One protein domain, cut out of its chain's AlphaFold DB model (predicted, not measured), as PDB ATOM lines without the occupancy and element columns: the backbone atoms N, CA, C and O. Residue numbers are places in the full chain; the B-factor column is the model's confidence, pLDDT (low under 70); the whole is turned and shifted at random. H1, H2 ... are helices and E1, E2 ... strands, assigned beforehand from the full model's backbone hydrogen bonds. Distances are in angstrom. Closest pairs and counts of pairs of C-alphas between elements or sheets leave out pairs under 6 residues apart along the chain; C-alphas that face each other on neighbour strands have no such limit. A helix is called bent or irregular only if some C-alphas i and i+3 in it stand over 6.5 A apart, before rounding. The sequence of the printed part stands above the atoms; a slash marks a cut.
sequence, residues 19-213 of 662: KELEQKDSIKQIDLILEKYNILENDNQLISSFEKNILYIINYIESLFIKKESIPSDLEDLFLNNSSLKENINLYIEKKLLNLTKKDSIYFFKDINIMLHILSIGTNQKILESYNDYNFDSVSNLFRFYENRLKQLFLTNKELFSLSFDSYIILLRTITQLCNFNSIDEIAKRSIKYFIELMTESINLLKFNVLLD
ATOM      1  N   LYS A  19      17.624 120.928  49.885       62.69
ATOM      2  CA  LYS A  19      16.630 121.453  48.932       62.69
ATOM      3  C   LYS A  19      16.345 120.471  47.783       62.69
ATOM      4  O   LYS A  19      15.200 120.310  47.379       62.69
ATOM      5  N   GLU A  20      17.355 119.758  47.286       62.28
ATOM      6  CA  GLU A  20      17.175 118.742  46.234       62.28
ATOM      7  C   GLU A  20      16.468 117.477  46.750       62.28
ATOM      8  O   GLU A  20      15.726 116.832  46.010       62.28
ATOM      9  N   LEU A  21      16.630 117.141  48.034       61.12
ATOM     10  CA  LEU A  21      15.865 116.067  48.676       61.12
ATOM     11  C   LEU A  21      14.362 116.388  48.758       61.12
ATOM     12  O   LEU A  21      13.548 115.482  48.583       61.12
ATOM     13  N   GLU A  22      13.997 117.656  48.963       63.12
ATOM     14  CA  GLU A  22      12.604 118.135  48.942       63.12
ATOM     15  C   GLU A  22      12.011 118.154  47.519       63.12
ATOM     16  O   GLU A  22      10.811 117.956  47.346       63.12
ATOM     17  N   GLN A  23      12.852 118.312  46.490       71.00
ATOM     18  CA  GLN A  23      12.459 118.407  45.076       71.00
ATOM     19  C   GLN A  23      12.611 117.088  44.294       71.00
ATOM     20  O   GLN A  23      12.468 117.055  43.072       71.00
ATOM     21  N   LYS A  24      12.878 115.974  44.984       72.19
ATOM     22  CA  LYS A  24      13.295 114.701  44.374       72.19
ATOM     23  C   LYS A  24      12.347 114.164  43.297       72.19
ATOM     24  O   LYS A  24      12.811 113.606  42.306       72.19
ATOM     25  N   ASP A  25      11.035 114.293  43.474       72.50
ATOM     26  CA  ASP A  25      10.068 113.801  42.484       72.50
ATOM     27  C   ASP A  25       9.961 114.729  41.264       72.50
ATOM     28  O   ASP A  25       9.834 114.240  40.141       72.50
ATOM     29  N   SER A  26      10.129 116.040  41.456       73.50
ATOM     30  CA  SER A  26      10.240 117.019  40.370       73.50
ATOM     31  C   SER A  26      11.500 116.800  39.527       73.50
ATOM     32  O   SER A  26      11.434 116.907  38.304       73.50
ATOM     33  N   ILE A  27      12.622 116.451  40.168       75.62
ATOM     34  CA  ILE A  27      13.898 116.135  39.503       75.62
ATOM     35  C   ILE A  27      13.760 114.872  38.641       75.62
ATOM     36  O   ILE A  27      14.127 114.886  37.471       75.62
ATOM     37  N   LYS A  28      13.128 113.808  39.155       77.75
ATOM     38  CA  LYS A  28      12.903 112.579  38.369       77.75
ATOM     39  C   LYS A  28      12.083 112.816  37.100       77.75
ATOM     40  O   LYS A  28      12.340 112.177  36.087       77.75
ATOM     41  N   GLN A  29      11.073 113.688  37.150       77.75
ATOM     42  CA  GLN A  29      10.277 114.018  35.962       77.75
ATOM     43  C   GLN A  29      11.129 114.694  34.881       77.75
ATOM     44  O   GLN A  29      10.967 114.395  33.701       77.75
ATOM     45  N   ILE A  30      12.053 115.568  35.290       79.56
ATOM     46  CA  ILE A  30      13.018 116.230  34.405       79.56
ATOM     47  C   ILE A  30      13.960 115.200  33.770       79.56
ATOM     48  O   ILE A  30      14.127 115.206  32.551       79.56
ATOM     49  N   ASP A  31      14.507 114.279  34.564       78.50
ATOM     50  CA  ASP A  31      15.432 113.250  34.072       78.50
ATOM     51  C   ASP A  31      14.763 112.322  33.040       78.50
ATOM     52  O   ASP A  31      15.343 112.039  31.994       78.50
ATOM     53  N   LEU A  32      13.501 111.931  33.266       80.81
ATOM     54  CA  LEU A  32      12.727 111.117  32.317       80.81
ATOM     55  C   LEU A  32      12.534 111.806  30.958       80.81
ATOM     56  O   LEU A  32      12.564 111.148  29.918       80.81
ATOM     57  N   ILE A  33      12.326 113.126  30.952       82.25
ATOM     58  CA  ILE A  33      12.215 113.910  29.716       82.25
ATOM     59  C   ILE A  33      13.573 114.002  29.011       82.25
ATOM     60  O   ILE A  33      13.641 113.809  27.796       82.25
ATOM     61  N   LEU A  34      14.652 114.259  29.756       80.44
ATOM     62  CA  LEU A  34      16.007 114.330  29.201       80.44
ATOM     63  C   LEU A  34      16.410 113.021  28.512       80.44
ATOM     64  O   LEU A  34      16.955 113.060  27.407       80.44
ATOM     65  N   GLU A  35      16.096 111.879  29.131       81.00
ATOM     66  CA  GLU A  35      16.307 110.551  28.549       81.00
ATOM     67  C   GLU A  35      15.426 110.323  27.315       81.00
ATOM     68  O   GLU A  35      15.924 109.903  26.272       81.00
ATOM     69  N   LYS A  36      14.125 110.636  27.391       83.94
ATOM     70  CA  LYS A  36      13.171 110.407  26.292       83.94
ATOM     71  C   LYS A  36      13.573 111.114  24.996       83.94
ATOM     72  O   LYS A  36      13.374 110.559  23.915       83.94
ATOM     73  N   TYR A  37      14.097 112.334  25.101       82.12
ATOM     74  CA  TYR A  37      14.474 113.160  23.952       82.12
ATOM     75  C   TYR A  37      15.970 113.097  23.612       82.12
ATOM     76  O   TYR A  37      16.410 113.843  22.742       82.12
ATOM     77  N   ASN A  38      16.742 112.207  24.255       76.81
ATOM     78  CA  ASN A  38      18.197 112.081  24.084       76.81
ATOM     79  C   ASN A  38      18.939 113.426  24.203       76.81
ATOM     80  O   ASN A  38      19.854 113.713  23.440       76.81
ATOM     81  N   ILE A  39      18.540 114.272  25.156       74.94
ATOM     82  CA  ILE A  39      19.103 115.627  25.289       74.94
ATOM     83  C   ILE A  39      20.540 115.576  25.863       74.94
ATOM     84  O   ILE A  39      21.338 116.488  25.653       74.94
ATOM     85  N   LEU A  40      20.905 114.491  26.557       67.06
ATOM     86  CA  LEU A  40      22.231 114.278  27.146       67.06
ATOM     87  C   LEU A  40      23.187 113.587  26.154       67.06
ATOM     88  O   LEU A  40      23.440 112.388  26.259       67.06
ATOM     89  N   GLU A  41      23.757 114.332  25.208       49.19
ATOM     90  CA  GLU A  41      24.879 113.835  24.399       49.19
ATOM     91  C   GLU A  41      26.217 114.150  25.102       49.19
ATOM     92  O   GLU A  41      26.709 115.273  25.066       49.19
ATOM     93  N   ASN A  42      26.813 113.126  25.733       47.66
ATOM     94  CA  ASN A  42      28.168 113.080  26.320       47.66
ATOM     95  C   ASN A  42      28.449 113.903  27.595       47.66
ATOM     96  O   ASN A  42      29.182 114.890  27.556       47.66
ATOM     97  N   ASP A  43      28.045 113.400  28.768       46.69
ATOM     98  CA  ASP A  43      28.596 113.883  30.042       46.69
ATOM     99  C   ASP A  43      28.863 112.780  31.074       46.69
ATOM    100  O   ASP A  43      28.116 111.812  31.211       46.69
ATOM    101  N   ASN A  44      29.953 112.953  31.830       44.50
ATOM    102  CA  ASN A  44      30.314 112.105  32.966       44.50
ATOM    103  C   ASN A  44      29.183 112.112  34.012       44.50
ATOM    104  O   ASN A  44      28.983 113.106  34.709       44.50
ATOM    105  N   GLN A  45      28.518 110.966  34.190       47.88
ATOM    106  CA  GLN A  45      27.408 110.734  35.136       47.88
ATOM    107  C   GLN A  45      27.731 111.045  36.613       47.88
ATOM    108  O   GLN A  45      26.847 111.039  37.462       47.88
ATOM    109  N   LEU A  46      28.997 111.307  36.943       40.81
ATOM    110  CA  LEU A  46      29.455 111.597  38.300       40.81
ATOM    111  C   LEU A  46      29.265 113.070  38.714       40.81
ATOM    112  O   LEU A  46      29.429 113.371  39.893       40.81
ATOM    113  N   ILE A  47      28.954 113.989  37.780       44.09
ATOM    114  CA  ILE A  47      28.857 115.443  38.042       44.09
ATOM    115  C   ILE A  47      27.746 116.113  37.190       44.09
ATOM    116  O   ILE A  47      28.002 117.083  36.474       44.09
ATOM    117  N   SER A  48      26.502 115.622  37.218       51.91
ATOM    118  CA  SER A  48      25.354 116.357  36.645       51.91
ATOM    119  C   SER A  48      24.683 117.212  37.726       51.91
ATOM    120  O   SER A  48      24.034 116.673  38.622       51.91
ATOM    121  N   SER A  49      24.840 118.537  37.675       65.69
ATOM    122  CA  SER A  49      24.080 119.439  38.547       65.69
ATOM    123  C   SER A  49      22.666 119.647  37.998       65.69
ATOM    124  O   SER A  49      22.465 119.738  36.788       65.69
ATOM    125  N   PHE A  50      21.679 119.768  38.885       68.62
ATOM    126  CA  PHE A  50      20.284 120.040  38.521       68.62
ATOM    127  C   PHE A  50      20.130 121.270  37.602       68.62
ATOM    128  O   PHE A  50      19.381 121.251  36.627       68.62
ATOM    129  N   GLU A  51      20.920 122.319  37.848       66.88
ATOM    130  CA  GLU A  51      20.968 123.528  37.015       66.88
ATOM    131  C   GLU A  51      21.398 123.242  35.564       66.88
ATOM    132  O   GLU A  51      20.893 123.864  34.628       66.88
ATOM    133  N   LYS A  52      22.305 122.278  35.363       74.44
ATOM    134  CA  LYS A  52      22.788 121.870  34.039       74.44
ATOM    135  C   LYS A  52      21.690 121.146  33.254       74.44
ATOM    136  O   LYS A  52      21.475 121.454  32.084       74.44
ATOM    137  N   ASN A  53      20.933 120.277  33.923       76.56
ATOM    138  CA  ASN A  53      19.769 119.586  33.357       76.56
ATOM    139  C   ASN A  53      18.690 120.575  32.880       76.56
ATOM    140  O   ASN A  53      18.123 120.412  31.800       76.56
ATOM    141  N   ILE A  54      18.454 121.647  33.636       73.81
ATOM    142  CA  ILE A  54      17.516 122.710  33.248       73.81
ATOM    143  C   ILE A  54      18.015 123.479  32.021       73.81
ATOM    144  O   ILE A  54      17.235 123.744  31.106       73.81
ATOM    145  N   LEU A  55      19.310 123.810  31.965       78.81
ATOM    146  CA  LEU A  55      19.890 124.497  30.808       78.81
ATOM    147  C   LEU A  55      19.769 123.654  29.532       78.81
ATOM    148  O   LEU A  55      19.469 124.191  28.468       78.81
ATOM    149  N   TYR A  56      19.934 122.335  29.639       82.25
ATOM    150  CA  TYR A  56      19.726 121.418  28.523       82.25
ATOM    151  C   TYR A  56      18.291 121.424  27.998       82.25
ATOM    152  O   TYR A  56      18.094 121.480  26.785       82.25
ATOM    153  N   ILE A  57      17.295 121.444  28.885       82.25
ATOM    154  CA  ILE A  57      15.888 121.573  28.483       82.25
ATOM    155  C   ILE A  57      15.639 122.909  27.770       82.25
ATOM    156  O   ILE A  57      14.975 122.934  26.734       82.25
ATOM    157  N   ILE A  58      16.188 124.012  28.289       80.31
ATOM    158  CA  ILE A  58      16.053 125.339  27.669       80.31
ATOM    159  C   ILE A  58      16.670 125.345  26.263       80.31
ATOM    160  O   ILE A  58      16.010 125.763  25.315       80.31
ATOM    161  N   ASN A  59      17.890 124.823  26.113       81.88
ATOM    162  CA  ASN A  59      18.574 124.739  24.821       81.88
ATOM    163  C   ASN A  59      17.823 123.836  23.834       81.88
ATOM    164  O   ASN A  59      17.757 124.132  22.642       81.88
ATOM    165  N   TYR A  60      17.230 122.743  24.320       83.94
ATOM    166  CA  TYR A  60      16.409 121.872  23.489       83.94
ATOM    167  C   TYR A  60      15.176 122.611  22.957       83.94
ATOM    168  O   TYR A  60      14.912 122.566  21.757       83.94
ATOM    169  N   ILE A  61      14.472 123.368  23.801       81.44
ATOM    170  CA  ILE A  61      13.324 124.185  23.377       81.44
ATOM    171  C   ILE A  61      13.731 125.285  22.406       81.44
ATOM    172  O   ILE A  61      13.040 125.501  21.414       81.44
ATOM    173  N   GLU A  62      14.862 125.945  22.643       79.44
ATOM    174  CA  GLU A  62      15.419 126.902  21.689       79.44
ATOM    175  C   GLU A  62      15.664 126.232  20.328       79.44
ATOM    176  O   GLU A  62      15.278 126.776  19.293       79.44
ATOM    177  N   SER A  63      16.207 125.012  20.312       80.56
ATOM    178  CA  SER A  63      16.417 124.266  19.068       80.56
ATOM    179  C   SER A  63      15.107 123.924  18.345       80.56
ATOM    180  O   SER A  63      15.043 124.056  17.122       80.56
ATOM    181  N   LEU A  64      14.053 123.546  19.082       80.94
ATOM    182  CA  LEU A  64      12.725 123.282  18.518       80.94
ATOM    183  C   LEU A  64      12.130 124.555  17.913       80.94
ATOM    184  O   LEU A  64      11.660 124.543  16.776       80.94
ATOM    185  N   PHE A  65      12.214 125.669  18.644       77.25
ATOM    186  CA  PHE A  65      11.739 126.972  18.188       77.25
ATOM    187  C   PHE A  65      12.396 127.386  16.878       77.25
ATOM    188  O   PHE A  65      11.719 127.754  15.915       77.25
ATOM    189  N   ILE A  66      13.720 127.279  16.826       72.50
ATOM    190  CA  ILE A  66      14.503 127.633  15.652       72.50
ATOM    191  C   ILE A  66      14.140 126.738  14.454       72.50
ATOM    192  O   ILE A  66      13.964 127.231  13.337       72.50
ATOM    193  N   LYS A  67      13.958 125.432  14.682       74.06
ATOM    194  CA  LYS A  67      13.510 124.477  13.653       74.06
ATOM    195  C   LYS A  67      12.033 124.633  13.274       74.06
ATOM    196  O   LYS A  67      11.575 123.963  12.351       74.06
ATOM    197  N   LYS A  68      11.293 125.532  13.937       76.19
ATOM    198  CA  LYS A  68       9.839 125.720  13.790       76.19
ATOM    199  C   LYS A  68       9.056 124.435  14.098       76.19
ATOM    200  O   LYS A  68       8.008 124.181  13.510       76.19
ATOM    201  N   GLU A  69       9.575 123.632  15.019       81.69
ATOM    202  CA  GLU A  69       8.950 122.411  15.513       81.69
ATOM    203  C   GLU A  69       8.059 122.726  16.725       81.69
ATOM    204  O   GLU A  69       8.324 123.643  17.504       81.69
ATOM    205  N   SER A  70       6.970 121.974  16.888       82.06
ATOM    206  CA  SER A  70       6.078 122.126  18.040       82.06
ATOM    207  C   SER A  70       6.715 121.564  19.309       82.06
ATOM    208  O   SER A  70       7.272 120.466  19.276       82.06
ATOM    209  N   ILE A  71       6.532 122.247  20.440       85.06
ATOM    210  CA  ILE A  71       6.930 121.720  21.748       85.06
ATOM    211  C   ILE A  71       6.055 120.498  22.084       85.06
ATOM    212  O   ILE A  71       4.827 120.597  22.014       85.06
ATOM    213  N   PRO A  72       6.647 119.341  22.431       88.00
ATOM    214  CA  PRO A  72       5.890 118.165  22.846       88.00
ATOM    215  C   PRO A  72       5.015 118.411  24.083       88.00
ATOM    216  O   PRO A  72       5.404 119.129  25.002       88.00
ATOM    217  N   SER A  73       3.847 117.769  24.140       86.31
ATOM    218  CA  SER A  73       2.841 118.017  25.184       86.31
ATOM    219  C   SER A  73       3.301 117.668  26.604       86.31
ATOM    220  O   SER A  73       2.843 118.264  27.568       86.31
ATOM    221  N   ASP A  74       4.177 116.679  26.754       86.31
ATOM    222  CA  ASP A  74       4.768 116.298  28.041       86.31
ATOM    223  C   ASP A  74       5.838 117.293  28.510       86.31
ATOM    224  O   ASP A  74       5.929 117.566  29.704       86.31
ATOM    225  N   LEU A  75       6.596 117.885  27.582       85.69
ATOM    226  CA  LEU A  75       7.463 119.028  27.876       85.69
ATOM    227  C   LEU A  75       6.631 120.246  28.291       85.69
ATOM    228  O   LEU A  75       6.936 120.880  29.295       85.69
ATOM    229  N   GLU A  76       5.550 120.544  27.573       87.62
ATOM    230  CA  GLU A  76       4.618 121.613  27.942       87.62
ATOM    231  C   GLU A  76       4.037 121.398  29.352       87.62
ATOM    232  O   GLU A  76       4.084 122.301  30.189       87.62
ATOM    233  N   ASP A  77       3.564 120.185  29.654       88.31
ATOM    234  CA  ASP A  77       3.051 119.821  30.978       88.31
ATOM    235  C   ASP A  77       4.107 120.012  32.075       88.31
ATOM    236  O   ASP A  77       3.823 120.612  33.117       88.31
ATOM    237  N   LEU A  78       5.351 119.595  31.810       87.69
ATOM    238  CA  LEU A  78       6.476 119.781  32.721       87.69
ATOM    239  C   LEU A  78       6.702 121.271  33.026       87.69
ATOM    240  O   LEU A  78       6.786 121.652  34.192       87.69
ATOM    241  N   PHE A  79       6.722 122.140  32.013       85.50
ATOM    242  CA  PHE A  79       6.876 123.592  32.198       85.50
ATOM    243  C   PHE A  79       5.730 124.214  32.991       85.50
ATOM    244  O   PHE A  79       5.926 125.114  33.819       85.50
ATOM    245  N   LEU A  80       4.506 123.758  32.736       87.75
ATOM    246  CA  LEU A  80       3.329 124.334  33.360       87.75
ATOM    247  C   LEU A  80       3.179 123.900  34.815       87.75
ATOM    248  O   LEU A  80       2.778 124.745  35.632       87.75
ATOM    249  N   ASN A  81       3.487 122.642  35.135       89.38
ATOM    250  CA  ASN A  81       3.092 121.995  36.386       89.38
ATOM    251  C   ASN A  81       4.254 121.613  37.322       89.38
ATOM    252  O   ASN A  81       4.003 121.434  38.515       89.38
ATOM    253  N   ASN A  82       5.504 121.548  36.856       88.88
ATOM    254  CA  ASN A  82       6.659 121.238  37.707       88.88
ATOM    255  C   ASN A  82       7.192 122.506  38.407       88.88
ATOM    256  O   ASN A  82       7.691 123.429  37.755       88.88
ATOM    257  N   SER A  83       7.084 122.570  39.740       86.44
ATOM    258  CA  SER A  83       7.475 123.762  40.510       86.44
ATOM    259  C   SER A  83       8.980 124.035  40.453       86.44
ATOM    260  O   SER A  83       9.389 125.173  40.226       86.44
ATOM    261  N   SER A  84       9.811 122.998  40.566       85.31
ATOM    262  CA  SER A  84      11.273 123.119  40.532       85.31
ATOM    263  C   SER A  84      11.783 123.628  39.186       85.31
ATOM    264  O   SER A  84      12.628 124.523  39.144       85.31
ATOM    265  N   LEU A  85      11.248 123.111  38.077       85.62
ATOM    266  CA  LEU A  85      11.598 123.596  36.744       85.62
ATOM    267  C   LEU A  85      11.210 125.072  36.583       85.62
ATOM    268  O   LEU A  85      12.031 125.887  36.162       85.62
ATOM    269  N   LYS A  86       9.984 125.434  36.979       88.69
ATOM    270  CA  LYS A  86       9.475 126.806  36.866       88.69
ATOM    271  C   LYS A  86      10.270 127.811  37.704       88.69
ATOM    272  O   LYS A  86      10.580 128.889  37.203       88.69
ATOM    273  N   GLU A  87      10.648 127.462  38.937       89.19
ATOM    274  CA  GLU A  87      11.528 128.287  39.784       89.19
ATOM    275  C   GLU A  87      12.838 128.615  39.053       89.19
ATOM    276  O   GLU A  87      13.240 129.776  38.965       89.19
ATOM    277  N   ASN A  88      13.480 127.607  38.461       86.06
ATOM    278  CA  ASN A  88      14.769 127.792  37.802       86.06
ATOM    279  C   ASN A  88      14.671 128.514  36.458       86.06
ATOM    280  O   ASN A  88      15.550 129.314  36.143       86.06
ATOM    281  N   ILE A  89      13.601 128.296  35.688       88.38
ATOM    282  CA  ILE A  89      13.336 129.078  34.474       88.38
ATOM    283  C   ILE A  89      13.137 130.547  34.832       88.38
ATOM    284  O   ILE A  89      13.747 131.411  34.207       88.38
ATOM    285  N   ASN A  90      12.336 130.839  35.861       91.19
ATOM    286  CA  ASN A  90      12.126 132.207  36.319       91.19
ATOM    287  C   ASN A  90      13.466 132.868  36.692       91.19
ATOM    288  O   ASN A  90      13.752 133.978  36.246       91.19
ATOM    289  N   LEU A  91      14.332 132.163  37.431       87.81
ATOM    290  CA  LEU A  91      15.677 132.642  37.773       87.81
ATOM    291  C   LEU A  91      16.582 132.832  36.546       87.81
ATOM    292  O   LEU A  91      17.344 133.801  36.491       87.81
ATOM    293  N   TYR A  92      16.526 131.918  35.574       87.06
ATOM    294  CA  TYR A  92      17.287 132.009  34.329       87.06
ATOM    295  C   TYR A  92      16.883 133.250  33.525       87.06
ATOM    296  O   TYR A  92      17.749 134.041  33.143       87.06
ATOM    297  N   ILE A  93      15.578 133.458  33.320       90.19
ATOM    298  CA  ILE A  93      15.055 134.586  32.542       90.19
ATOM    299  C   ILE A  93      15.343 135.911  33.254       90.19
ATOM    300  O   ILE A  93      15.831 136.834  32.614       90.19
ATOM    301  N   GLU A  94      15.152 136.009  34.574       88.19
ATOM    302  CA  GLU A  94      15.506 137.213  35.349       88.19
ATOM    303  C   GLU A  94      16.991 137.580  35.216       88.19
ATOM    304  O   GLU A  94      17.343 138.724  34.916       88.19
ATOM    305  N   LYS A  95      17.895 136.599  35.355       85.62
ATOM    306  CA  LYS A  95      19.335 136.824  35.141       85.62
ATOM    307  C   LYS A  95      19.627 137.297  33.717       85.62
ATOM    308  O   LYS A  95      20.520 138.125  33.525       85.62
ATOM    309  N   LYS A  96      18.917 136.770  32.719       86.56
ATOM    310  CA  LYS A  96      19.086 137.150  31.313       86.56
ATOM    311  C   LYS A  96      18.576 138.576  31.062       86.56
ATOM    312  O   LYS A  96      19.328 139.383  30.517       86.56
ATOM    313  N   LEU A  97      17.399 138.929  31.584       86.75
ATOM    314  CA  LEU A  97      16.821 140.280  31.540       86.75
ATOM    315  C   LEU A  97      17.757 141.340  32.127       86.75
ATOM    316  O   LEU A  97      17.982 142.372  31.499       86.75
ATOM    317  N   LEU A  98      18.356 141.078  33.294       80.88
ATOM    318  CA  LEU A  98      19.279 142.013  33.950       80.88
ATOM    319  C   LEU A  98      20.543 142.312  33.131       80.88
ATOM    320  O   LEU A  98      21.176 143.349  33.342       80.88
ATOM    321  N   ASN A  99      20.930 141.399  32.239       82.06
ATOM    322  CA  ASN A  99      22.147 141.511  31.446       82.06
ATOM    323  C   ASN A  99      21.910 142.074  30.038       82.06
ATOM    324  O   ASN A  99      22.888 142.509  29.431       82.06
ATOM    325  N   LEU A 100      20.661 142.113  29.549       81.25
ATOM    326  CA  LEU A 100      20.312 142.453  28.160       81.25
ATOM    327  C   LEU A 100      20.994 143.715  27.620       81.25
ATOM    328  O   LEU A 100      21.446 143.729  26.483       81.25
ATOM    329  N   THR A 101      21.075 144.769  28.430       71.50
ATOM    330  CA  THR A 101      21.659 146.067  28.043       71.50
ATOM    331  C   THR A 101      23.041 146.315  28.655       71.50
ATOM    332  O   THR A 101      23.675 147.328  28.372       71.50
ATOM    333  N   LYS A 102      23.531 145.396  29.499       74.44
ATOM    334  CA  LYS A 102      24.798 145.541  30.240       74.44
ATOM    335  C   LYS A 102      25.951 144.744  29.643       74.44
ATOM    336  O   LYS A 102      27.101 145.048  29.942       74.44
ATOM    337  N   LYS A 103      25.660 143.695  28.869       76.50
ATOM    338  CA  LYS A 103      26.675 142.837  28.253       76.50
ATOM    339  C   LYS A 103      26.653 142.985  26.741       76.50
ATOM    340  O   LYS A 103      25.620 142.792  26.105       76.50
ATOM    341  N   ASP A 104      27.828 143.235  26.181       66.19
ATOM    342  CA  ASP A 104      27.994 143.409  24.738       66.19
ATOM    343  C   ASP A 104      27.864 142.098  23.966       66.19
ATOM    344  O   ASP A 104      27.536 142.122  22.792       66.19
ATOM    345  N   SER A 105      28.075 140.952  24.620       67.38
ATOM    346  CA  SER A 105      27.994 139.622  24.002       67.38
ATOM    347  C   SER A 105      26.564 139.116  23.770       67.38
ATOM    348  O   SER A 105      26.392 137.973  23.358       67.38
ATOM    349  N   ILE A 106      25.548 139.896  24.143       72.81
ATOM    350  CA  ILE A 106      24.136 139.506  24.090       72.81
ATOM    351  C   ILE A 106      23.509 140.074  22.824       72.81
ATOM    352  O   ILE A 106      23.608 141.272  22.569       72.81
ATOM    353  N   TYR A 107      22.803 139.222  22.084       75.56
ATOM    354  CA  TYR A 107      22.036 139.623  20.910       75.56
ATOM    355  C   TYR A 107      20.627 139.980  21.365       75.56
ATOM    356  O   TYR A 107      19.773 139.103  21.507       75.56
ATOM    357  N   PHE A 108      20.391 141.270  21.623       76.88
ATOM    358  CA  PHE A 108      19.173 141.756  22.274       76.88
ATOM    359  C   PHE A 108      17.894 141.148  21.677       76.88
ATOM    360  O   PHE A 108      17.074 140.592  22.412       76.88
ATOM    361  N   PHE A 109      17.739 141.209  20.349       76.31
ATOM    362  CA  PHE A 109      16.536 140.726  19.672       76.31
ATOM    363  C   PHE A 109      16.362 139.206  19.798       76.31
ATOM    364  O   PHE A 109      15.290 138.735  20.186       76.31
ATOM    365  N   LYS A 110      17.427 138.437  19.533       78.88
ATOM    366  CA  LYS A 110      17.436 136.972  19.670       78.88
ATOM    367  C   LYS A 110      17.068 136.558  21.092       78.88
ATOM    368  O   LYS A 110      16.179 135.733  21.298       78.88
ATOM    369  N   ASP A 111      17.722 137.163  22.074       82.75
ATOM    370  CA  ASP A 111      17.567 136.811  23.475       82.75
ATOM    371  C   ASP A 111      16.177 137.166  24.017       82.75
ATOM    372  O   ASP A 111      15.580 136.349  24.722       82.75
ATOM    373  N   ILE A 112      15.620 138.325  23.642       86.56
ATOM    374  CA  ILE A 112      14.223 138.685  23.939       86.56
ATOM    375  C   ILE A 112      13.249 137.691  23.305       86.56
ATOM    376  O   ILE A 112      12.310 137.260  23.973       86.56
ATOM    377  N   ASN A 113      13.470 137.296  22.049       83.31
ATOM    378  CA  ASN A 113      12.577 136.375  21.353       83.31
ATOM    379  C   ASN A 113      12.562 134.989  22.014       83.31
ATOM    380  O   ASN A 113      11.493 134.432  22.252       83.31
ATOM    381  N   ILE A 114      13.730 134.481  22.419       83.19
ATOM    382  CA  ILE A 114      13.840 133.231  23.185       83.19
ATOM    383  C   ILE A 114      13.101 133.347  24.523       83.19
ATOM    384  O   ILE A 114      12.343 132.450  24.884       83.19
ATOM    385  N   MET A 115      13.275 134.451  25.258       89.00
ATOM    386  CA  MET A 115      12.588 134.646  26.542       89.00
ATOM    387  C   MET A 115      11.067 134.697  26.376       89.00
ATOM    388  O   MET A 115      10.355 134.022  27.115       89.00
ATOM    389  N   LEU A 116      10.566 135.440  25.386       89.44
ATOM    390  CA  LEU A 116       9.137 135.483  25.072       89.44
ATOM    391  C   LEU A 116       8.613 134.111  24.644       89.44
ATOM    392  O   LEU A 116       7.525 133.725  25.065       89.44
ATOM    393  N   HIS A 117       9.393 133.352  23.871       86.94
ATOM    394  CA  HIS A 117       9.016 132.002  23.477       86.94
ATOM    395  C   HIS A 117       8.892 131.071  24.691       86.94
ATOM    396  O   HIS A 117       7.858 130.424  24.852       86.94
ATOM    397  N   ILE A 118       9.872 131.074  25.602       88.69
ATOM    398  CA  ILE A 118       9.824 130.277  26.839       88.69
ATOM    399  C   ILE A 118       8.620 130.674  27.710       88.69
ATOM    400  O   ILE A 118       7.929 129.813  28.251       88.69
ATOM    401  N   LEU A 119       8.321 131.969  27.822       91.19
ATOM    402  CA  LEU A 119       7.163 132.460  28.583       91.19
ATOM    403  C   LEU A 119       5.823 132.182  27.881       91.19
ATOM    404  O   LEU A 119       4.774 132.248  28.513       91.19
ATOM    405  N   SER A 120       5.840 131.854  26.588       89.19
ATOM    406  CA  SER A 120       4.648 131.488  25.813       89.19
ATOM    407  C   SER A 120       4.313 129.990  25.848       89.19
ATOM    408  O   SER A 120       3.262 129.594  25.321       89.19
ATOM    409  N   ILE A 121       5.165 129.163  26.473       83.12
ATOM    410  CA  ILE A 121       4.950 127.716  26.624       83.12
ATOM    411  C   ILE A 121       3.615 127.488  27.344       83.12
ATOM    412  O   ILE A 121       3.401 127.977  28.454       83.12
ATOM    413  N   GLY A 122       2.696 126.781  26.682       79.12
ATOM    414  CA  GLY A 122       1.297 126.632  27.108       79.12
ATOM    415  C   GLY A 122       0.272 127.247  26.153       79.12
ATOM    416  O   GLY A 122      -0.920 126.959  26.233       79.12
ATOM    417  N   THR A 123       0.718 128.125  25.251       83.06
ATOM    418  CA  THR A 123      -0.161 128.804  24.282       83.06
ATOM    419  C   THR A 123       0.337 128.725  22.844       83.06
ATOM    420  O   THR A 123      -0.452 128.950  21.926       83.06
ATOM    421  N   ASN A 124       1.629 128.428  22.644       74.50
ATOM    422  CA  ASN A 124       2.317 128.421  21.347       74.50
ATOM    423  C   ASN A 124       2.139 129.728  20.550       74.50
ATOM    424  O   ASN A 124       2.177 129.731  19.320       74.50
ATOM    425  N   GLN A 125       1.922 130.844  21.251       81.12
ATOM    426  CA  GLN A 125       1.738 132.156  20.640       81.12
ATOM    427  C   GLN A 125       3.074 132.716  20.156       81.12
ATOM    428  O   GLN A 125       4.074 132.685  20.873       81.12
ATOM    429  N   LYS A 126       3.081 133.286  18.949       80.50
ATOM    430  CA  LYS A 126       4.251 133.958  18.382       80.50
ATOM    431  C   LYS A 126       4.061 135.468  18.500       80.50
ATOM    432  O   LYS A 126       3.341 136.064  17.714       80.50
ATOM    433  N   ILE A 127       4.702 136.078  19.497       79.75
ATOM    434  CA  ILE A 127       4.585 137.526  19.755       79.75
ATOM    435  C   ILE A 127       5.321 138.349  18.691       79.75
ATOM    436  O   ILE A 127       4.800 139.355  18.215       79.75
ATOM    437  N   LEU A 128       6.535 137.924  18.335       75.56
ATOM    438  CA  LEU A 128       7.405 138.613  17.386       75.56
ATOM    439  C   LEU A 128       7.322 137.933  16.025       75.56
ATOM    440  O   LEU A 128       7.825 136.819  15.871       75.56
ATOM    441  N   GLU A 129       6.718 138.588  15.034       68.00
ATOM    442  CA  GLU A 129       6.740 138.100  13.651       68.00
ATOM    443  C   GLU A 129       8.049 138.484  12.962       68.00
ATOM    444  O   GLU A 129       8.656 137.647  12.287       68.00
ATOM    445  N   SER A 130       8.519 139.711  13.210       66.38
ATOM    446  CA  SER A 130       9.803 140.241  12.748       66.38
ATOM    447  C   SER A 130      10.328 141.341  13.695       66.38
ATOM    448  O   SER A 130       9.733 141.589  14.739       66.38
ATOM    449  N   TYR A 131      11.453 141.995  13.366       67.69
ATOM    450  CA  TYR A 131      12.087 143.018  14.223       67.69
ATOM    451  C   TYR A 131      11.167 144.211  14.545       67.69
ATOM    452  O   TYR A 131      11.173 144.684  15.676       67.69
ATOM    453  N   ASN A 132      10.321 144.621  13.591       70.88
ATOM    454  CA  ASN A 132       9.392 145.753  13.724       70.88
ATOM    455  C   ASN A 132       7.911 145.350  13.609       70.88
ATOM    456  O   ASN A 132       7.062 146.225  13.448       70.88
ATOM    457  N   ASP A 133       7.598 144.051  13.663       75.44
ATOM    458  CA  ASP A 133       6.236 143.542  13.476       75.44
ATOM    459  C   ASP A 133       5.818 142.613  14.619       75.44
ATOM    460  O   ASP A 133       6.501 141.626  14.931       75.44
ATOM    461  N   TYR A 134       4.691 142.951  15.246       84.75
ATOM    462  CA  TYR A 134       4.225 142.365  16.498       84.75
ATOM    463  C   TYR A 134       2.785 141.890  16.362       84.75
ATOM    464  O   TYR A 134       1.895 142.648  15.973       84.75
ATOM    465  N   ASN A 135       2.535 140.656  16.787       88.81
ATOM    466  CA  ASN A 135       1.194 140.100  16.809       88.81
ATOM    467  C   ASN A 135       0.508 140.427  18.146       88.81
ATOM    468  O   ASN A 135       0.657 139.721  19.148       88.81
ATOM    469  N   PHE A 136      -0.236 141.535  18.179       91.62
ATOM    470  CA  PHE A 136      -0.924 141.988  19.393       91.62
ATOM    471  C   PHE A 136      -2.055 141.054  19.842       91.62
ATOM    472  O   PHE A 136      -2.317 140.956  21.043       91.62
ATOM    473  N   ASP A 137      -2.666 140.304  18.919       92.31
ATOM    474  CA  ASP A 137      -3.638 139.263  19.266       92.31
ATOM    475  C   ASP A 137      -2.953 138.132  20.047       92.31
ATOM    476  O   ASP A 137      -3.458 137.688  21.080       92.31
ATOM    477  N   SER A 138      -1.760 137.712  19.617       91.56
ATOM    478  CA  SER A 138      -0.932 136.741  20.337       91.56
ATOM    479  C   SER A 138      -0.520 137.225  21.728       91.56
ATOM    480  O   SER A 138      -0.576 136.446  22.682       91.56
ATOM    481  N   VAL A 139      -0.163 138.505  21.874       93.88
ATOM    482  CA  VAL A 139       0.143 139.118  23.181       93.88
ATOM    483  C   VAL A 139      -1.080 139.089  24.098       93.88
ATOM    484  O   VAL A 139      -0.989 138.644  25.243       93.88
ATOM    485  N   SER A 140      -2.238 139.514  23.587       95.06
ATOM    486  CA  SER A 140      -3.504 139.499  24.325       95.06
ATOM    487  C   SER A 140      -3.871 138.082  24.778       95.06
ATOM    488  O   SER A 140      -4.140 137.849  25.958       95.06
ATOM    489  N   ASN A 141      -3.781 137.101  23.878       95.31
ATOM    490  CA  ASN A 141      -4.044 135.696  24.186       95.31
ATOM    491  C   ASN A 141      -3.102 135.146  25.266       95.31
ATOM    492  O   ASN A 141      -3.553 134.417  26.154       95.31
ATOM    493  N   LEU A 142      -1.817 135.519  25.236       95.56
ATOM    494  CA  LEU A 142      -0.863 135.116  26.267       95.56
ATOM    495  C   LEU A 142      -1.228 135.701  27.640       95.56
ATOM    496  O   LEU A 142      -1.205 134.985  28.642       95.56
ATOM    497  N   PHE A 143      -1.627 136.972  27.705       96.44
ATOM    498  CA  PHE A 143      -2.095 137.567  28.959       96.44
ATOM    499  C   PHE A 143      -3.344 136.872  29.504       96.44
ATOM    500  O   PHE A 143      -3.379 136.495  30.679       96.44
ATOM    501  N   ARG A 144      -4.332 136.599  28.644       96.19
ATOM    502  CA  ARG A 144      -5.550 135.863  29.024       96.19
ATOM    503  C   ARG A 144      -5.228 134.458  29.536       96.19
ATOM    504  O   ARG A 144      -5.876 133.984  30.470       96.19
ATOM    505  N   PHE A 145      -4.222 133.793  28.969       95.50
ATOM    506  CA  PHE A 145      -3.741 132.504  29.465       95.50
ATOM    507  C   PHE A 145      -3.206 132.599  30.899       95.50
ATOM    508  O   PHE A 145      -3.665 131.852  31.769       95.50
ATOM    509  N   TYR A 146      -2.292 133.537  31.170       95.75
ATOM    510  CA  TYR A 146      -1.736 133.727  32.513       95.75
ATOM    511  C   TYR A 146      -2.813 134.082  33.539       95.75
ATOM    512  O   TYR A 146      -2.850 133.493  34.616       95.75
ATOM    513  N   GLU A 147      -3.729 134.988  33.202       95.12
ATOM    514  CA  GLU A 147      -4.836 135.380  34.081       95.12
ATOM    515  C   GLU A 147      -5.733 134.197  34.451       95.12
ATOM    516  O   GLU A 147      -6.023 133.970  35.629       95.12
ATOM    517  N   ASN A 148      -6.142 133.406  33.454       94.62
ATOM    518  CA  ASN A 148      -6.968 132.224  33.674       94.62
ATOM    519  C   ASN A 148      -6.233 131.180  34.517       94.62
ATOM    520  O   ASN A 148      -6.814 130.609  35.445       94.62
ATOM    521  N   ARG A 149      -4.945 130.956  34.237       93.44
ATOM    522  CA  ARG A 149      -4.133 129.994  34.980       93.44
ATOM    523  C   ARG A 149      -3.916 130.430  36.425       93.44
ATOM    524  O   ARG A 149      -4.090 129.618  37.328       93.44
ATOM    525  N   LEU A 150      -3.617 131.702  36.673       95.69
ATOM    526  CA  LEU A 150      -3.480 132.245  38.027       95.69
ATOM    527  C   LEU A 150      -4.789 132.140  38.810       95.69
ATOM    528  O   LEU A 150      -4.777 131.706  39.962       95.69
ATOM    529  N   LYS A 151      -5.927 132.433  38.175       93.81
ATOM    530  CA  LYS A 151      -7.251 132.269  38.788       93.81
ATOM    531  C   LYS A 151      -7.536 130.820  39.197       93.81
ATOM    532  O   LYS A 151      -8.084 130.585  40.272       93.81
ATOM    533  N   GLN A 152      -7.151 129.848  38.371       92.75
ATOM    534  CA  GLN A 152      -7.296 128.421  38.686       92.75
ATOM    535  C   GLN A 152      -6.337 127.967  39.796       92.75
ATOM    536  O   GLN A 152      -6.740 127.262  40.725       92.75
ATOM    537  N   LEU A 153      -5.067 128.372  39.720       92.88
ATOM    538  CA  LEU A 153      -4.028 127.975  40.673       92.88
ATOM    539  C   LEU A 153      -4.256 128.564  42.061       92.88
ATOM    540  O   LEU A 153      -4.000 127.883  43.050       92.88
ATOM    541  N   PHE A 154      -4.817 129.771  42.145       89.38
ATOM    542  CA  PHE A 154      -5.185 130.399  43.414       89.38
ATOM    543  C   PHE A 154      -6.076 129.492  44.282       89.38
ATOM    544  O   PHE A 154      -5.946 129.476  45.504       89.38
ATOM    545  N   LEU A 155      -6.950 128.699  43.651       85.94
ATOM    546  CA  LEU A 155      -7.865 127.787  44.339       85.94
ATOM    547  C   LEU A 155      -7.271 126.396  44.594       85.94
ATOM    548  O   LEU A 155      -7.782 125.671  45.444       85.94
ATOM    549  N   THR A 156      -6.240 125.998  43.844       89.75
ATOM    550  CA  THR A 156      -5.808 124.591  43.758       89.75
ATOM    551  C   THR A 156      -4.387 124.341  44.254       89.75
ATOM    552  O   THR A 156      -4.148 123.310  44.880       89.75
ATOM    553  N   ASN A 157      -3.440 125.250  44.010       90.12
ATOM    554  CA  ASN A 157      -2.032 125.058  44.355       90.12
ATOM    555  C   ASN A 157      -1.331 126.400  44.616       90.12
ATOM    556  O   ASN A 157      -0.966 127.122  43.688       90.12
ATOM    557  N   LYS A 158      -1.095 126.707  45.898       88.44
ATOM    558  CA  LYS A 158      -0.494 127.976  46.339       88.44
ATOM    559  C   LYS A 158       0.971 128.145  45.914       88.44
ATOM    560  O   LYS A 158       1.378 129.259  45.598       88.44
ATOM    561  N   GLU A 159       1.756 127.071  45.909       89.44
ATOM    562  CA  GLU A 159       3.168 127.121  45.502       89.44
ATOM    563  C   GLU A 159       3.277 127.419  44.004       89.44
ATOM    564  O   GLU A 159       3.917 128.388  43.592       89.44
ATOM    565  N   LEU A 160       2.557 126.647  43.188       91.44
ATOM    566  CA  LEU A 160       2.550 126.821  41.739       91.44
ATOM    567  C   LEU A 160       1.899 128.147  41.321       91.44
ATOM    568  O   LEU A 160       2.297 128.726  40.308       91.44
ATOM    569  N   PHE A 161       0.935 128.648  42.102       94.81
ATOM    570  CA  PHE A 161       0.399 129.998  41.958       94.81
ATOM    571  C   PHE A 161       1.501 131.052  42.103       94.81
ATOM    572  O   PHE A 161       1.659 131.866  41.199       94.81
ATOM    573  N   SER A 162       2.294 131.005  43.182       93.00
ATOM    574  CA  SER A 162       3.379 131.969  43.414       93.00
ATOM    575  C   SER A 162       4.392 131.962  42.269       93.00
ATOM    576  O   SER A 162       4.708 133.010  41.716       93.00
ATOM    577  N   LEU A 163       4.841 130.775  41.855       94.25
ATOM    578  CA  LEU A 163       5.814 130.637  40.769       94.25
ATOM    579  C   LEU A 163       5.257 131.097  39.419       94.25
ATOM    580  O   LEU A 163       5.969 131.715  38.633       94.25
ATOM    581  N   SER A 164       3.980 130.817  39.141       94.50
ATOM    582  CA  SER A 164       3.330 131.273  37.905       94.50
ATOM    583  C   SER A 164       3.066 132.779  37.922       94.50
ATOM    584  O   SER A 164       3.080 133.407  36.865       94.50
ATOM    585  N   PHE A 165       2.849 133.367  39.103       95.88
ATOM    586  CA  PHE A 165       2.737 134.813  39.265       95.88
ATOM    587  C   PHE A 165       4.082 135.478  38.980       95.88
ATOM    588  O   PHE A 165       4.130 136.454  38.238       95.88
ATOM    589  N   ASP A 166       5.184 134.912  39.475       94.38
ATOM    590  CA  ASP A 166       6.521 135.402  39.137       94.38
ATOM    591  C   ASP A 166       6.808 135.276  37.632       94.38
ATOM    592  O   ASP A 166       7.307 136.227  37.038       94.38
ATOM    593  N   SER A 167       6.396 134.187  36.967       95.44
ATOM    594  CA  SER A 167       6.495 134.083  35.499       95.44
ATOM    595  C   SER A 167       5.705 135.186  34.776       95.44
ATOM    596  O   SER A 167       6.187 135.746  33.795       95.44
ATOM    597  N   TYR A 168       4.511 135.538  35.267       96.62
ATOM    598  CA  TYR A 168       3.716 136.644  34.724       96.62
ATOM    599  C   TYR A 168       4.406 138.007  34.916       96.62
ATOM    600  O   TYR A 168       4.461 138.813  33.989       96.62
ATOM    601  N   ILE A 169       5.000 138.251  36.088       95.50
ATOM    602  CA  ILE A 169       5.804 139.455  36.350       95.50
ATOM    603  C   ILE A 169       7.013 139.528  35.409       95.50
ATOM    604  O   ILE A 169       7.290 140.585  34.839       95.50
ATOM    605  N   ILE A 170       7.697 138.406  35.194       94.94
ATOM    606  CA  ILE A 170       8.825 138.294  34.265       94.94
ATOM    607  C   ILE A 170       8.382 138.583  32.827       94.94
ATOM    608  O   ILE A 170       9.087 139.299  32.118       94.94
ATOM    609  N   LEU A 171       7.209 138.110  32.396       95.88
ATOM    610  CA  LEU A 171       6.641 138.450  31.087       95.88
ATOM    611  C   LEU A 171       6.435 139.957  30.929       95.88
ATOM    612  O   LEU A 171       6.904 140.536  29.948       95.88
ATOM    613  N   LEU A 172       5.809 140.607  31.912       95.62
ATOM    614  CA  LEU A 172       5.612 142.059  31.895       95.62
ATOM    615  C   LEU A 172       6.952 142.812  31.830       95.62
ATOM    616  O   LEU A 172       7.100 143.751  31.047       95.62
ATOM    617  N   ARG A 173       7.961 142.382  32.601       92.94
ATOM    618  CA  ARG A 173       9.324 142.944  32.557       92.94
ATOM    619  C   ARG A 173      10.023 142.692  31.216       92.94
ATOM    620  O   ARG A 173      10.707 143.582  30.718       92.94
ATOM    621  N   THR A 174       9.820 141.527  30.604       93.19
ATOM    622  CA  THR A 174      10.382 141.177  29.288       93.19
ATOM    623  C   THR A 174       9.819 142.084  28.198       93.19
ATOM    624  O   THR A 174      10.580 142.677  27.436       93.19
ATOM    625  N   ILE A 175       8.497 142.284  28.177       92.94
ATOM    626  CA  ILE A 175       7.843 143.215  27.245       92.94
ATOM    627  C   ILE A 175       8.263 144.665  27.536       92.94
ATOM    628  O   ILE A 175       8.460 145.445  26.608       92.94
ATOM    629  N   THR A 176       8.483 145.030  28.804       91.12
ATOM    630  CA  THR A 176       9.030 146.351  29.173       91.12
ATOM    631  C   THR A 176      10.414 146.577  28.558       91.12
ATOM    632  O   THR A 176      10.672 147.648  28.017       91.12
ATOM    633  N   GLN A 177      11.302 145.576  28.585       88.38
ATOM    634  CA  GLN A 177      12.611 145.685  27.932       88.38
ATOM    635  C   GLN A 177      12.493 145.765  26.408       88.38
ATOM    636  O   GLN A 177      13.175 146.584  25.797       88.38
ATOM    637  N   LEU A 178      11.586 144.996  25.798       88.81
ATOM    638  CA  LEU A 178      11.268 145.150  24.377       88.81
ATOM    639  C   LEU A 178      10.811 146.586  24.061       88.81
ATOM    640  O   LEU A 178      11.285 147.174  23.097       88.81
ATOM    641  N   CYS A 179       9.968 147.194  24.902       88.81
ATOM    642  CA  CYS A 179       9.552 148.591  24.740       88.81
ATOM    643  C   CYS A 179      10.726 149.577  24.877       88.81
ATOM    644  O   CYS A 179      10.802 150.531  24.105       88.81
ATOM    645  N   ASN A 180      11.664 149.346  25.807       85.00
ATOM    646  CA  ASN A 180      12.884 150.159  25.922       85.00
ATOM    647  C   ASN A 180      13.696 150.125  24.626       85.00
ATOM    648  O   ASN A 180      14.126 151.168  24.142       85.00
ATOM    649  N   PHE A 181      13.871 148.945  24.038       82.75
ATOM    650  CA  PHE A 181      14.560 148.807  22.762       82.75
ATOM    651  C   PHE A 181      13.787 149.467  21.625       82.75
ATOM    652  O   PHE A 181      14.334 150.300  20.916       82.75
ATOM    653  N   ASN A 182      12.483 149.218  21.523       84.31
ATOM    654  CA  ASN A 182      11.635 149.847  20.514       84.31
ATOM    655  C   ASN A 182      11.620 151.377  20.621       84.31
ATOM    656  O   ASN A 182      11.330 152.047  19.636       84.31
ATOM    657  N   SER A 183      11.934 151.949  21.791       81.19
ATOM    658  CA  SER A 183      11.965 153.402  21.986       81.19
ATOM    659  C   SER A 183      13.054 154.099  21.171       81.19
ATOM    660  O   SER A 183      12.947 155.303  20.923       81.19
ATOM    661  N   ILE A 184      14.082 153.353  20.752       76.81
ATOM    662  CA  ILE A 184      15.193 153.876  19.955       76.81
ATOM    663  C   ILE A 184      14.885 153.804  18.451       76.81
ATOM    664  O   ILE A 184      15.354 154.646  17.689       76.81
ATOM    665  N   ASP A 185      14.059 152.858  18.000       75.69
ATOM    666  CA  ASP A 185      13.720 152.688  16.583       75.69
ATOM    667  C   ASP A 185      12.520 153.570  16.176       75.69
ATOM    668  O   ASP A 185      11.469 153.592  16.818       75.69
ATOM    669  N   GLU A 186      12.668 154.318  15.078       71.06
ATOM    670  CA  GLU A 186      11.651 155.267  14.592       71.06
ATOM    671  C   GLU A 186      10.334 154.597  14.168       71.06
ATOM    672  O   GLU A 186       9.267 155.208  14.276       71.06
ATOM    673  N   ILE A 187      10.401 153.352  13.699       74.06
ATOM    674  CA  ILE A 187       9.254 152.556  13.261       74.06
ATOM    675  C   ILE A 187       8.672 151.826  14.477       74.06
ATOM    676  O   ILE A 187       7.478 151.964  14.772       74.06
ATOM    677  N   ALA A 188       9.512 151.102  15.223       77.56
ATOM    678  CA  ALA A 188       9.079 150.248  16.325       77.56
ATOM    679  C   ALA A 188       8.467 151.037  17.487       77.56
ATOM    680  O   ALA A 188       7.564 150.523  18.151       77.56
ATOM    681  N   LYS A 189       8.876 152.293  17.725       83.31
ATOM    682  CA  LYS A 189       8.351 153.120  18.829       83.31
ATOM    683  C   LYS A 189       6.826 153.255  18.829       83.31
ATOM    684  O   LYS A 189       6.221 153.406  19.886       83.31
ATOM    685  N   ARG A 190       6.179 153.151  17.658       82.44
ATOM    686  CA  ARG A 190       4.710 153.206  17.519       82.44
ATOM    687  C   ARG A 190       4.008 152.018  18.179       82.44
ATOM    688  O   ARG A 190       2.851 152.141  18.566       82.44
ATOM    689  N   SER A 191       4.702 150.888  18.324       86.12
ATOM    690  CA  SER A 191       4.171 149.667  18.942       86.12
ATOM    691  C   SER A 191       4.026 149.777  20.465       86.12
ATOM    692  O   SER A 191       3.176 149.115  21.056       86.12
ATOM    693  N   ILE A 192       4.818 150.650  21.104       89.94
ATOM    694  CA  ILE A 192       4.941 150.749  22.568       89.94
ATOM    695  C   ILE A 192       3.600 151.058  23.228       89.94
ATOM    696  O   ILE A 192       3.252 150.437  24.232       89.94
ATOM    697  N   LYS A 193       2.811 151.964  22.640       89.19
ATOM    698  CA  LYS A 193       1.486 152.316  23.162       89.19
ATOM    699  C   LYS A 193       0.573 151.089  23.265       89.19
ATOM    700  O   LYS A 193      -0.037 150.879  24.307       89.19
ATOM    701  N   TYR A 194       0.536 150.255  22.226       90.88
ATOM    702  CA  TYR A 194      -0.293 149.047  22.202       90.88
ATOM    703  C   TYR A 194       0.165 148.018  23.244       90.88
ATOM    704  O   TYR A 194      -0.665 147.423  23.930       90.88
ATOM    705  N   PHE A 195       1.479 147.849  23.431       92.62
ATOM    706  CA  PHE A 195       2.004 147.007  24.511       92.62
ATOM    707  C   PHE A 195       1.579 147.516  25.892       92.62
ATOM    708  O   PHE A 195       1.105 146.728  26.710       92.62
ATOM    709  N   ILE A 196       1.720 148.819  26.159       92.19
ATOM    710  CA  ILE A 196       1.350 149.422  27.448       92.19
ATOM    711  C   ILE A 196      -0.151 149.276  27.714       92.19
ATOM    712  O   ILE A 196      -0.534 148.959  28.842       92.19
ATOM    713  N   GLU A 197      -0.998 149.469  26.701       92.75
ATOM    714  CA  GLU A 197      -2.450 149.291  26.812       92.75
ATOM    715  C   GLU A 197      -2.810 147.848  27.198       92.75
ATOM    716  O   GLU A 197      -3.490 147.645  28.206       92.75
ATOM    717  N   LEU A 198      -2.277 146.849  26.481       95.50
ATOM    718  CA  LEU A 198      -2.531 145.431  26.767       95.50
ATOM    719  C   LEU A 198      -1.997 144.999  28.140       95.50
ATOM    720  O   LEU A 198      -2.684 144.295  28.882       95.50
ATOM    721  N   MET A 199      -0.791 145.443  28.509       95.19
ATOM    722  CA  MET A 199      -0.221 145.172  29.833       95.19
ATOM    723  C   MET A 199      -1.075 145.799  30.939       95.19
ATOM    724  O   MET A 199      -1.369 145.150  31.941       95.19
ATOM    725  N   THR A 200      -1.524 147.042  30.754       94.31
ATOM    726  CA  THR A 200      -2.374 147.744  31.726       94.31
ATOM    727  C   THR A 200      -3.721 147.048  31.893       94.31
ATOM    728  O   THR A 200      -4.165 146.839  33.024       94.31
ATOM    729  N   GLU A 201      -4.356 146.654  30.787       96.19
ATOM    730  CA  GLU A 201      -5.603 145.888  30.797       96.19
ATOM    731  C   GLU A 201      -5.425 144.562  31.545       96.19
ATOM    732  O   GLU A 201      -6.210 144.253  32.443       96.19
ATOM    733  N   SER A 202      -4.366 143.813  31.224       96.44
ATOM    734  CA  SER A 202      -4.075 142.527  31.857       96.44
ATOM    735  C   SER A 202      -3.856 142.652  33.364       96.44
ATOM    736  O   SER A 202      -4.478 141.935  34.153       96.44
ATOM    737  N   ILE A 203      -3.035 143.619  33.786       96.00
ATOM    738  CA  ILE A 203      -2.760 143.870  35.204       96.00
ATOM    739  C   ILE A 203      -4.057 144.191  35.953       96.00
ATOM    740  O   ILE A 203      -4.291 143.669  37.047       96.00
ATOM    741  N   ASN A 204      -4.916 145.033  35.375       94.88
ATOM    742  CA  ASN A 204      -6.189 145.393  35.990       94.88
ATOM    743  C   ASN A 204      -7.116 144.177  36.094       94.88
ATOM    744  O   ASN A 204      -7.672 143.924  37.162       94.88
ATOM    745  N   LEU A 205      -7.240 143.381  35.030       94.38
ATOM    746  CA  LEU A 205      -8.046 142.162  35.042       94.38
ATOM    747  C   LEU A 205      -7.567 141.161  36.091       94.38
ATOM    748  O   LEU A 205      -8.402 140.584  36.790       94.38
ATOM    749  N   LEU A 206      -6.257 140.983  36.258       94.62
ATOM    750  CA  LEU A 206      -5.720 140.112  37.299       94.62
ATOM    751  C   LEU A 206      -6.079 140.625  38.702       94.62
ATOM    752  O   LEU A 206      -6.585 139.849  39.514       94.62
ATOM    753  N   LYS A 207      -5.900 141.929  38.965       94.19
ATOM    754  CA  LYS A 207      -6.257 142.568  40.248       94.19
ATOM    755  C   LYS A 207      -7.742 142.429  40.591       94.19
ATOM    756  O   LYS A 207      -8.081 142.290  41.762       94.19
ATOM    757  N   PHE A 208      -8.625 142.472  39.593       92.62
ATOM    758  CA  PHE A 208     -10.068 142.318  39.806       92.62
ATOM    759  C   PHE A 208     -10.505 140.862  39.993       92.62
ATOM    760  O   PHE A 208     -11.478 140.604  40.700       92.62
ATOM    761  N   ASN A 209      -9.821 139.908  39.353       90.81
ATOM    762  CA  ASN A 209     -10.270 138.515  39.288       90.81
ATOM    763  C   ASN A 209      -9.591 137.575  40.291       90.81
ATOM    764  O   ASN A 209     -10.090 136.465  40.499       90.81
ATOM    765  N   VAL A 210      -8.466 137.978  40.884       92.06
ATOM    766  CA  VAL A 210      -7.669 137.159  41.804       92.06
ATOM    767  C   VAL A 210      -7.386 137.952  43.078       92.06
ATOM    768  O   VAL A 210      -7.022 139.122  43.022       92.06
ATOM    769  N   LEU A 211      -7.543 137.315  44.243       90.38
ATOM    770  CA  LEU A 211      -7.191 137.931  45.521       90.38
ATOM    771  C   LEU A 211      -5.664 137.924  45.677       90.38
ATOM    772  O   LEU A 211      -5.072 136.897  46.003       90.38
ATOM    773  N   LEU A 212      -5.048 139.076  45.437       91.81
ATOM    774  CA  LEU A 212      -3.606 139.268  45.546       91.81
ATOM    775  C   LEU A 212      -3.227 139.804  46.927       91.81
ATOM    776  O   LEU A 212      -3.945 140.622  47.510       91.81
ATOM    777  N   ASP A 213      -2.090 139.354  47.448       90.88
ATOM    778  CA  ASP A 213      -1.529 139.916  48.672       90.88
ATOM    779  C   ASP A 213      -0.845 141.274  48.419       90.88
ATOM    780  O   ASP A 213      -0.754 141.774  47.293       90.88
TER     781      ASP A 213
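Overview. This is residues 19 to 213 of the 662 residues of an uncharacterized protein of Arcobacter venerupis (UniProt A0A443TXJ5). Five helices, H5 to H9, make a bundle in which the long H7, H8 and H9 pack side by side and H5 and H6 pack on H8. A smaller group of helices, H2, H3 and H4, packs on this bundle at one end of the long axis; H3 crosses H5 and H6, H2 packs on H3, H4 and the beginning of H5, and residues 41 to 49 stick out beyond them. The printed part has 195 residues with nine named helices and one named strand, in the order H1 to H6, E1, H7 to H9, and it is mostly helix. It is compact, with a radius of gyration of the C-alphas of 17.3 A, and spans 52 by 41 by 30 A.

Arrangement. H1, residues 19 to 22, is close but not clearly touching H2, residues 24 to 36, and touches no helix. H2 touches H3, residues 50 to 66, through residues 50 to 57 of H3 alone; the closest C-alphas, of Leu 34 and Ile 57, are 7.3 A apart, and the two run the same way at a steep tilt of 41 degrees. Residues 29 to 33 of H2 touch H4, residues 73 to 81, at a shallow tilt of 21 degrees, opposite ways, with the closest C-alphas, of Ile 33 and Leu 75, 7.2 A apart. H4 and H5, residues 83 to 99, touch only at the corner by their tight link, and are about perpendicular at 82 degrees; their closest C-alphas, of Phe 79 and Lys 86, are 6.2 A apart. H5 touches H2, closest at the C-alphas of Ser 26 and Ser 84, 6.2 A apart. Residues 51 to 54 of H3 touch H5 at 71 degrees, only just about perpendicular, with the C-alphas of Ile 54 and Leu 85 closest at 6.9 A. H3 also touches H6, residues 108 to 119, about perpendicular at 74 degrees, with Glu 62 and Ile 114 closest at 6.7 A between C-alphas. E1, residues 128 to 130, pairs with no named strand, but there is a short antiparallel pairing of its residues with residues 133 to 134. H7, residues 136 to 156, and H8, residues 158 to 182, form a helical hairpin at a shallow tilt of 20 degrees, with the C-alphas of Leu 153 and Phe 161 closest at 5.0 A. H5 and H8 are the hubs, touching four helices each; they touch each other the same way at a shallow tilt of 22 degrees, with Ser 83 and Leu 160 closest at 5.9 A between C-alphas. H6 touches H8 opposite ways at 25 degrees, a shallow tilt, closest at the C-alphas of Leu 119 and Leu 171, 6.5 A apart. H9, residues 188 to 209, forms a helical hairpin with H8 and also touches H7, where the C-alphas of Glu 147 and Leu 206 are closest at 5.8 A. Every O i to N i+4 pair is within hydrogen-bond range in H2, H3, H4, H6 and H8, against 12 of 13 in H5, 16 of 17 in H7 and 15 of 18 in H9; H1 is too short for such a pair.

Along the chain. H1 begins at C-alpha 19, (16.630, 121.453, 48.932). From first to last C-alpha, H2 measures 18.6 A, H3 24.8 A, H5 24.7 A and H6 16.4 A; H4 has nine residues and E1 three. H7 measures 30.3 A, and H8, the longest by residues with 25, measures 35.9 A from C-alpha 158 at (-0.494, 127.976, 46.339). H9 measures 32.2 A and ends at C-alpha 209, (-10.270, 138.515, 39.288); it is irregular, only just, with C-alphas 190 and 193 6.6 A apart.

Size, cuts and confidence. The two C-alphas farthest apart, of Leu 46 and Glu 186, are 52.8 A apart. The printed part has no cut. The link from H2 to H3, 13 residues, is long, and residues 41 to 49 in it stand free. The mean pLDDT of the printed part is 83.0; residues 19 to 22, 40 to 51, 104 to 105 and 129 to 131 are under 70.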